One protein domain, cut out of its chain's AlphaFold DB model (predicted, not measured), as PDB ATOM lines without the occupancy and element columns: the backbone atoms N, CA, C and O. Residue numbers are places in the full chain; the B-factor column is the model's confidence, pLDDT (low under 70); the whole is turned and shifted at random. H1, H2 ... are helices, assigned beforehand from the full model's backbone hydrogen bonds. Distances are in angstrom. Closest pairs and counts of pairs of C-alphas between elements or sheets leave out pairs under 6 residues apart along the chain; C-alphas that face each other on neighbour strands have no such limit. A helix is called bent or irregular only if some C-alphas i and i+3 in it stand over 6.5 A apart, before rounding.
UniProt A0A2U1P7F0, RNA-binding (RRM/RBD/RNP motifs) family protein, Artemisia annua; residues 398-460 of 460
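What this domain is: This is residues 398 to 460 of the 460 residues of the protein "RNA-binding (RRM/RBD/RNP motifs) family protein" of Artemisia annua (UniProt A0A2U1P7F0). A long helix, H2, and a short one, H1, make the two unequal arms of a wide, open V, and a long tail with no named element, residues 436 to 460, folds back along H2 and then turns to run along the side of H1. The printed part has 63 residues with two named helices, H1 then H2 along the chain, and no named strand; the class is all helix. The whole is extended, with a radius of gyration of the C-alphas of 16.9 A, and the C-alphas span 53 by 24 by 17 A.

How they stand to each other: H2, residues 412 to 435, is the longest helix. H1, residues 398 to 407, comes before it, joined to it by a tight link of 4 residues, yet the two are apart, with no C-alpha of the one within 8 A of the other. In both helices each O i to N i+4 pair is within hydrogen-bond range. After H2 the y values fall from C-alpha 437 at (2.957, -1.003, 36.724) to C-alpha 450 at (6.522, -36.474, 34.263), and from there x rises to C-alpha 460 at (29.610, -45.460, 46.152).

Where its parts are: H2 has 24 residues and runs 34.7 A from C-alpha 412 at (4.736, -38.308, 40.283) to C-alpha 435 at (1.159, -3.839, 41.021). H1 has 10 residues and measures 13.9 A from first to last C-alpha, beginning at C-alpha 398 at (26.194, -39.331, 56.822). Neither helix is bent.

The domain as a whole: The two C-alphas farthest apart are those of Gly 437 and Asp 460, 52.7 A, while the first and last printed C-alphas, of Trp 398 and Asp 460, are 12.8 A apart. The printed part has no cut, and Asp 460 is the chain's last residue. The C-alphas of the 25 residues 436 to 460 lie 9 to 27 A from the mean of the C-alphas. The mean pLDDT of the printed part is 88.1, and no printed residue is under 70.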
ATOM      1  N   TRP A 398      26.881 -40.494  57.382       85.75
ATOM      2  CA  TRP A 398      26.194 -39.331  56.822       85.75
ATOM      3  C   TRP A 398      26.318 -39.256  55.306       85.75
ATOM      4  O   TRP A 398      25.353 -38.867  54.652       85.75
ATOM      5  N   VAL A 399      27.463 -39.667  54.756       90.81
ATOM      6  CA  VAL A 399      27.723 -39.639  53.315       90.81
ATOM      7  C   VAL A 399      26.753 -40.580  52.615       90.81
ATOM      8  O   VAL A 399      26.042 -40.166  51.703       90.81
ATOM      9  N   ARG A 400      26.614 -41.810  53.116       90.25
ATOM     10  CA  ARG A 400      25.665 -42.783  52.566       90.25
ATOM     11  C   ARG A 400      24.208 -42.344  52.696       90.25
ATOM     12  O   ARG A 400      23.414 -42.579  51.784       90.25
ATOM     13  N   ILE A 401      23.814 -41.743  53.821       89.69
ATOM     14  CA  ILE A 401      22.439 -41.238  54.000       89.69
ATOM     15  C   ILE A 401      22.151 -40.111  53.017       89.69
ATOM     16  O   ILE A 401      21.110 -40.128  52.358       89.69
ATOM     17  N   GLU A 402      23.059 -39.144  52.919       91.44
ATOM     18  CA  GLU A 402      22.881 -37.989  52.049       91.44
ATOM     19  C   GLU A 402      22.906 -38.416  50.579       91.44
ATOM     20  O   GLU A 402      22.040 -37.994  49.819       91.44
ATOM     21  N   ARG A 403      23.774 -39.365  50.203       92.00
ATOM     22  CA  ARG A 403      23.771 -40.022  48.888       92.00
ATOM     23  C   ARG A 403      22.405 -40.615  48.563       92.00
ATOM     24  O   ARG A 403      21.836 -40.309  47.520       92.00
ATOM     25  N   LYS A 404      21.825 -41.412  49.466       92.38
ATOM     26  CA  LYS A 404      20.476 -41.975  49.273       92.38
ATOM     27  C   LYS A 404      19.416 -40.885  49.120       92.38
ATOM     28  O   LYS A 404      18.533 -41.013  48.277       92.38
ATOM     29  N   ARG A 405      19.505 -39.804  49.902       91.44
ATOM     30  CA  ARG A 405      18.582 -38.663  49.817       91.44
ATOM     31  C   ARG A 405      18.694 -37.943  48.473       91.44
ATOM     32  O   ARG A 405      17.680 -37.666  47.836       91.44
ATOM     33  N   LEU A 406      19.919 -37.663  48.037       90.81
ATOM     34  CA  LEU A 406      20.214 -36.963  46.792       90.81
ATOM     35  C   LEU A 406      19.951 -37.827  45.561       90.81
ATOM     36  O   LEU A 406      19.525 -37.281  44.553       90.81
ATOM     37  N   ASN A 407      20.097 -39.148  45.645       91.69
ATOM     38  CA  ASN A 407      19.793 -40.059  44.542       91.69
ATOM     39  C   ASN A 407      18.309 -40.455  44.476       91.69
ATOM     40  O   ASN A 407      17.866 -40.882  43.416       91.69
ATOM     41  N   LYS A 408      17.524 -40.293  45.558       90.25
ATOM     42  CA  LYS A 408      16.083 -40.621  45.574       90.25
ATOM     43  C   LYS A 408      15.362 -39.921  44.416       90.25
ATOM     44  O   LYS A 408      15.381 -38.690  44.337       90.25
ATOM     45  N   GLU A 409      14.728 -40.692  43.543       88.31
ATOM     46  CA  GLU A 409      13.901 -40.164  42.458       88.31
ATOM     47  C   GLU A 409      12.593 -39.591  43.010       88.31
ATOM     48  O   GLU A 409      12.085 -40.034  44.044       88.31
ATOM     49  N   ARG A 410      12.084 -38.548  42.353       88.44
ATOM     50  CA  ARG A 410      10.850 -37.889  42.776       88.44
ATOM     51  C   ARG A 410       9.657 -38.703  42.286       88.44
ATOM     52  O   ARG A 410       9.633 -39.095  41.123       88.44
ATOM     53  N   THR A 411       8.669 -38.926  43.150       90.44
ATOM     54  CA  THR A 411       7.414 -39.561  42.723       90.44
ATOM     55  C   THR A 411       6.578 -38.599  41.877       90.44
ATOM     56  O   THR A 411       6.765 -37.382  41.932       90.44
ATOM     57  N   PHE A 412       5.631 -39.128  41.103       89.69
ATOM     58  CA  PHE A 412       4.736 -38.308  40.283       89.69
ATOM     59  C   PHE A 412       3.949 -37.286  41.124       89.69
ATOM     60  O   PHE A 412       3.949 -36.101  40.811       89.69
ATOM     61  N   GLU A 413       3.388 -37.703  42.264       89.88
ATOM     62  CA  GLU A 413       2.672 -36.804  43.183       89.88
ATOM     63  C   GLU A 413       3.573 -35.711  43.780       89.88
ATOM     64  O   GLU A 413       3.179 -34.550  43.895       89.88
ATOM     65  N   GLU A 414       4.799 -36.068  44.187       89.62
ATOM     66  CA  GLU A 414       5.779 -35.097  44.685       89.62
ATOM     67  C   GLU A 414       6.159 -34.092  43.579       89.62
ATOM     68  O   GLU A 414       6.449 -32.930  43.872       89.62
ATOM     69  N   HIS A 415       6.164 -34.524  42.313       90.31
ATOM     70  CA  HIS A 415       6.449 -33.683  41.150       90.31
ATOM     71  C   HIS A 415       5.290 -32.747  40.808       90.31
ATOM     72  O   HIS A 415       5.530 -31.554  40.643       90.31
ATOM     73  N   GLN A 416       4.046 -33.229  40.827       90.31
ATOM     74  CA  GLN A 416       2.857 -32.382  40.677       90.31
ATOM     75  C   GLN A 416       2.811 -31.285  41.746       90.31
ATOM     76  O   GLN A 416       2.698 -30.106  41.424       90.31
ATOM     77  N   LYS A 417       3.046 -31.638  43.018       92.69
ATOM     78  CA  LYS A 417       3.123 -30.653  44.112       92.69
ATOM     79  C   LYS A 417       4.214 -29.606  43.891       92.69
ATOM     80  O   LYS A 417       4.059 -28.454  44.306       92.69
ATOM     81  N   LEU A 418       5.330 -29.984  43.263       90.06
ATOM     82  CA  LEU A 418       6.359 -29.021  42.886       90.06
ATOM     83  C   LEU A 418       5.840 -28.066  41.806       90.06
ATOM     84  O   LEU A 418       6.021 -26.860  41.968       90.06
ATOM     85  N   ILE A 419       5.231 -28.591  40.738       90.94
ATOM     86  CA  ILE A 419       4.670 -27.792  39.637       90.94
ATOM     87  C   ILE A 419       3.645 -26.800  40.191       90.94
ATOM     88  O   ILE A 419       3.793 -25.599  39.974       90.94
ATOM     89  N   ASP A 420       2.711 -27.254  41.027       91.75
ATOM     90  CA  ASP A 420       1.730 -26.392  41.695       91.75
ATOM     91  C   ASP A 420       2.402 -25.280  42.511       91.75
ATOM     92  O   ASP A 420       1.990 -24.117  42.503       91.75
ATOM     93  N   GLY A 421       3.476 -25.623  43.227       94.25
ATOM     94  CA  GLY A 421       4.271 -24.669  43.991       94.25
ATOM     95  C   GLY A 421       5.052 -23.679  43.120       94.25
ATOM     96  O   GLY A 421       5.349 -22.570  43.572       94.25
ATOM     97  N   ILE A 422       5.417 -24.052  41.893       91.62
ATOM     98  CA  ILE A 422       6.017 -23.153  40.901       91.62
ATOM     99  C   ILE A 422       4.936 -22.213  40.351       91.62
ATOM    100  O   ILE A 422       5.132 -21.000  40.401       91.62
ATOM    101  N   LEU A 423       3.782 -22.742  39.936       91.31
ATOM    102  CA  LEU A 423       2.663 -21.961  39.395       91.31
ATOM    103  C   LEU A 423       2.171 -20.903  40.389       91.31
ATOM    104  O   LEU A 423       2.059 -19.729  40.043       91.31
ATOM    105  N   LYS A 424       1.999 -21.272  41.665       93.69
ATOM    106  CA  LYS A 424       1.631 -20.324  42.734       93.69
ATOM    107  C   LYS A 424       2.671 -19.222  42.945       93.69
ATOM    108  O   LYS A 424       2.325 -18.100  43.316       93.69
ATOM    109  N   ARG A 425       3.963 -19.528  42.779       93.69
ATOM    110  CA  ARG A 425       5.037 -18.526  42.896       93.69
ATOM    111  C   ARG A 425       5.056 -17.590  41.697       93.69
ATOM    112  O   ARG A 425       5.228 -16.390  41.902       93.69
ATOM    113  N   GLU A 426       4.836 -18.110  40.495       90.69
ATOM    114  CA  GLU A 426       4.689 -17.291  39.291       90.69
ATOM    115  C   GLU A 426       3.473 -16.376  39.374       90.69
ATOM    116  O   GLU A 426       3.597 -15.189  39.107       90.69
ATOM    117  N   GLU A 427       2.324 -16.865  39.836       91.38
ATOM    118  CA  GLU A 427       1.138 -16.025  40.011       91.38
ATOM    119  C   GLU A 427       1.410 -14.856  40.968       91.38
ATOM    120  O   GLU A 427       1.121 -13.699  40.660       91.38
ATOM    121  N   LYS A 428       2.065 -15.125  42.105       93.75
ATOM    122  CA  LYS A 428       2.507 -14.071  43.031       93.75
ATOM    123  C   LYS A 428       3.484 -13.098  42.376       93.75
ATOM    124  O   LYS A 428       3.453 -11.912  42.693       93.75
ATOM    125  N   ARG A 429       4.371 -13.582  41.507       90.44
ATOM    126  CA  ARG A 429       5.326 -12.745  40.777       90.44
ATOM    127  C   ARG A 429       4.612 -11.851  39.765       90.44
ATOM    128  O   ARG A 429       4.874 -10.654  39.769       90.44
ATOM    129  N   LYS A 430       3.674 -12.395  38.984       89.81
ATOM    130  CA  LYS A 430       2.841 -11.646  38.028       89.81
ATOM    131  C   LYS A 430       2.070 -10.529  38.725       89.81
ATOM    132  O   LYS A 430       2.216  -9.376  38.342       89.81
ATOM    133  N   ARG A 431       1.386 -10.839  39.833       91.12
ATOM    134  CA  ARG A 431       0.665  -9.841  40.645       91.12
ATOM    135  C   ARG A 431       1.573  -8.711  41.149       91.12
ATOM    136  O   ARG A 431       1.147  -7.568  41.220       91.12
ATOM    137  N   LYS A 432       2.830  -9.010  41.505       93.69
ATOM    138  CA  LYS A 432       3.806  -7.987  41.935       93.69
ATOM    139  C   LYS A 432       4.273  -7.091  40.789       93.69
ATOM    140  O   LYS A 432       4.481  -5.908  41.015       93.69
ATOM    141  N   ILE A 433       4.471  -7.658  39.602       91.94
ATOM    142  CA  ILE A 433       4.875  -6.921  38.395       91.94
ATOM    143  C   ILE A 433       3.745  -5.982  37.960       91.94
ATOM    144  O   ILE A 433       3.990  -4.803  37.726       91.94
ATOM    145  N   GLU A 434       2.511  -6.487  37.957       90.75
ATOM    146  CA  GLU A 434       1.301  -5.716  37.665       90.75
ATOM    147  C   GLU A 434       1.097  -4.580  38.674       90.75
ATOM    148  O   GLU A 434       0.911  -3.431  38.284       90.75
ATOM    149  N   ALA A 435       1.240  -4.861  39.975       93.75
ATOM    150  CA  ALA A 435       1.159  -3.839  41.021       93.75
ATOM    151  C   ALA A 435       2.268  -2.774  40.925       93.75
ATOM    152  O   ALA A 435       2.078  -1.651  41.384       93.75
ATOM    153  N   ALA A 436       3.421  -3.116  40.344       94.31
ATOM    154  CA  ALA A 436       4.505  -2.174  40.077       94.31
ATOM    155  C   ALA A 436       4.308  -1.380  38.770       94.31
ATOM    156  O   ALA A 436       5.136  -0.528  38.459       94.31
ATOM    157  N   GLY A 437       3.246  -1.659  38.002       92.62
ATOM    158  CA  GLY A 437       2.957  -1.003  36.724       92.62
ATOM    159  C   GLY A 437       3.958  -1.337  35.616       92.62
ATOM    160  O   GLY A 437       4.109  -0.564  34.674       92.62
ATOM    161  N   ILE A 438       4.680  -2.454  35.737       91.38
ATOM    162  CA  ILE A 438       5.704  -2.857  34.770       91.38
ATOM    163  C   ILE A 438       5.041  -3.700  33.679       91.38
ATOM    164  O   ILE A 438       4.516  -4.778  33.960       91.38
ATOM    165  N   ASP A 439       5.117  -3.243  32.428       88.19
ATOM    166  CA  ASP A 439       4.651  -4.002  31.263       88.19
ATOM    167  C   ASP A 439       5.648  -5.118  30.918       88.19
ATOM    168  O   ASP A 439       6.575  -4.961  30.122       88.19
ATOM    169  N   TYR A 440       5.507  -6.250  31.607       87.25
ATOM    170  CA  TYR A 440       6.310  -7.440  31.367       87.25
ATOM    171  C   TYR A 440       5.429  -8.679  31.233       87.25
ATOM    172  O   TYR A 440       4.809  -9.151  32.191       87.25
ATOM    173  N   LYS A 441       5.436  -9.270  30.036       83.06
ATOM    174  CA  LYS A 441       4.742 -10.525  29.747       83.06
ATOM    175  C   LYS A 441       5.594 -11.712  30.199       83.06
ATOM    176  O   LYS A 441       6.503 -12.145  29.494       83.06
ATOM    177  N   CYS A 442       5.288 -12.258  31.377       82.94
ATOM    178  CA  CYS A 442       5.924 -13.491  31.844       82.94
ATOM    179  C   CYS A 442       5.666 -14.644  30.850       82.94
ATOM    180  O   CYS A 442       4.494 -14.930  30.574       82.94
ATOM    181  N   PRO A 443       6.714 -15.328  30.355       85.94
ATOM    182  CA  PRO A 443       6.551 -16.491  29.490       85.94
ATOM    183  C   PRO A 443       5.867 -17.643  30.237       85.94
ATOM    184  O   PRO A 443       5.944 -17.748  31.465       85.94
ATOM    185  N   GLU A 444       5.186 -18.505  29.488       81.56
ATOM    186  CA  GLU A 444       4.550 -19.697  30.039       81.56
ATOM    187  C   GLU A 444       5.604 -20.720  30.474       81.56
ATOM    188  O   GLU A 444       6.622 -20.922  29.805       81.56
ATOM    189  N   ILE A 445       5.381 -21.354  31.625       81.12
ATOM    190  CA  ILE A 445       6.276 -22.404  32.102       81.12
ATOM    191  C   ILE A 445       5.965 -23.670  31.314       81.12
ATOM    192  O   ILE A 445       4.969 -24.339  31.574       81.12
ATOM    193  N   VAL A 446       6.859 -24.032  30.402       74.44
ATOM    194  CA  VAL A 446       6.803 -25.318  29.706       74.44
ATOM    195  C   VAL A 446       7.469 -26.368  30.600       74.44
ATOM    196  O   VAL A 446       8.687 -26.545  30.584       74.44
ATOM    197  N   GLY A 447       6.679 -27.001  31.467       71.06
ATOM    198  CA  GLY A 447       7.116 -28.102  32.328       71.06
ATOM    199  C   GLY A 447       6.513 -29.427  31.871       71.06
ATOM    200  O   GLY A 447       5.352 -29.465  31.486       71.06
ATOM    201  N   SER A 448       7.280 -30.519  31.924       75.06
ATOM    202  CA  SER A 448       6.731 -31.863  31.723       75.06
ATOM    203  C   SER A 448       6.013 -32.345  32.985       75.06
ATOM    204  O   SER A 448       6.568 -32.261  34.087       75.06
ATOM    205  N   ASP A 449       4.830 -32.937  32.820       76.25
ATOM    206  CA  ASP A 449       4.065 -33.541  33.924       76.25
ATOM    207  C   ASP A 449       4.782 -34.745  34.547       76.25
ATOM    208  O   ASP A 449       4.537 -35.117  35.693       76.25
ATOM    209  N   VAL A 450       5.715 -35.343  33.807       81.44
ATOM    210  CA  VAL A 450       6.522 -36.474  34.263       81.44
ATOM    211  C   VAL A 450       7.831 -35.969  34.888       81.44
ATOM    212  O   VAL A 450       8.494 -35.101  34.302       81.44
ATOM    213  N   PRO A 451       8.245 -36.504  36.055       83.38
ATOM    214  CA  PRO A 451       9.539 -36.185  36.644       83.38
ATOM    215  C   PRO A 451      10.680 -36.690  35.755       83.38
ATOM    216  O   PRO A 451      10.790 -37.880  35.468       83.38
ATOM    217  N   ALA A 452      11.565 -35.781  35.351       83.19
ATOM    218  CA  ALA A 452      12.783 -36.144  34.638       83.19
ATOM    219  C   ALA A 452      13.780 -36.869  35.568       83.19
ATOM    220  O   ALA A 452      13.867 -36.538  36.761       83.19
ATOM    221  N   PRO A 453      14.582 -37.815  35.044       83.62
ATOM    222  CA  PRO A 453      15.627 -38.465  35.821       83.62
ATOM    223  C   PRO A 453      16.672 -37.449  36.301       83.62
ATOM    224  O   PRO A 453      16.961 -36.442  35.647       83.62
ATOM    225  N   LYS A 454      17.267 -37.715  37.469       84.56
ATOM    226  CA  LYS A 454      18.318 -36.852  38.022       84.56
ATOM    227  C   LYS A 454      19.562 -36.890  37.137       84.56
ATOM    228  O   LYS A 454      20.082 -37.962  36.847       84.56
ATOM    229  N   LYS A 455      20.053 -35.698  36.775       84.50
ATOM    230  CA  LYS A 455      21.264 -35.512  35.957       84.50
ATOM    231  C   LYS A 455      22.541 -35.971  36.659       84.50
ATOM    232  O   LYS A 455      23.462 -36.429  36.002       84.50
ATOM    233  N   ILE A 456      22.593 -35.821  37.980       88.94
ATOM    234  CA  ILE A 456      23.744 -36.197  38.801       88.94
ATOM    235  C   ILE A 456      23.286 -37.300  39.746       88.94
ATOM    236  O   ILE A 456      22.308 -37.123  40.480       88.94
ATOM    237  N   ARG A 457      24.001 -38.425  39.722       87.19
ATOM    238  CA  ARG A 457      23.890 -39.503  40.703       87.19
ATOM    239  C   ARG A 457      25.239 -39.657  41.387       87.19
ATOM    240  O   ARG A 457      26.271 -39.639  40.731       87.19
ATOM    241  N   PHE A 458      25.218 -39.767  42.706       89.12
ATOM    242  CA  PHE A 458      26.420 -39.978  43.502       89.12
ATOM    243  C   PHE A 458      26.667 -41.483  43.640       89.12
ATOM    244  O   PHE A 458      25.807 -42.183  44.183       89.12
ATOM    245  N   GLU A 459      27.801 -41.962  43.135       85.62
ATOM    246  CA  GLU A 459      28.247 -43.358  43.249       85.62
ATOM    247  C   GLU A 459      28.896 -43.645  44.614       85.62
ATOM    248  O   GLU A 459      28.968 -42.752  45.476       85.62
ATOM    249  N   ASP A 460      29.249 -44.917  44.839       70.38
ATOM    250  CA  ASP A 460      29.610 -45.460  46.152       70.38
ATOM    251  C   ASP A 460      30.970 -45.041  46.712       70.38
ATOM    252  O   ASP A 460      31.939 -44.908  45.940       70.38
TER     253      ASP A 460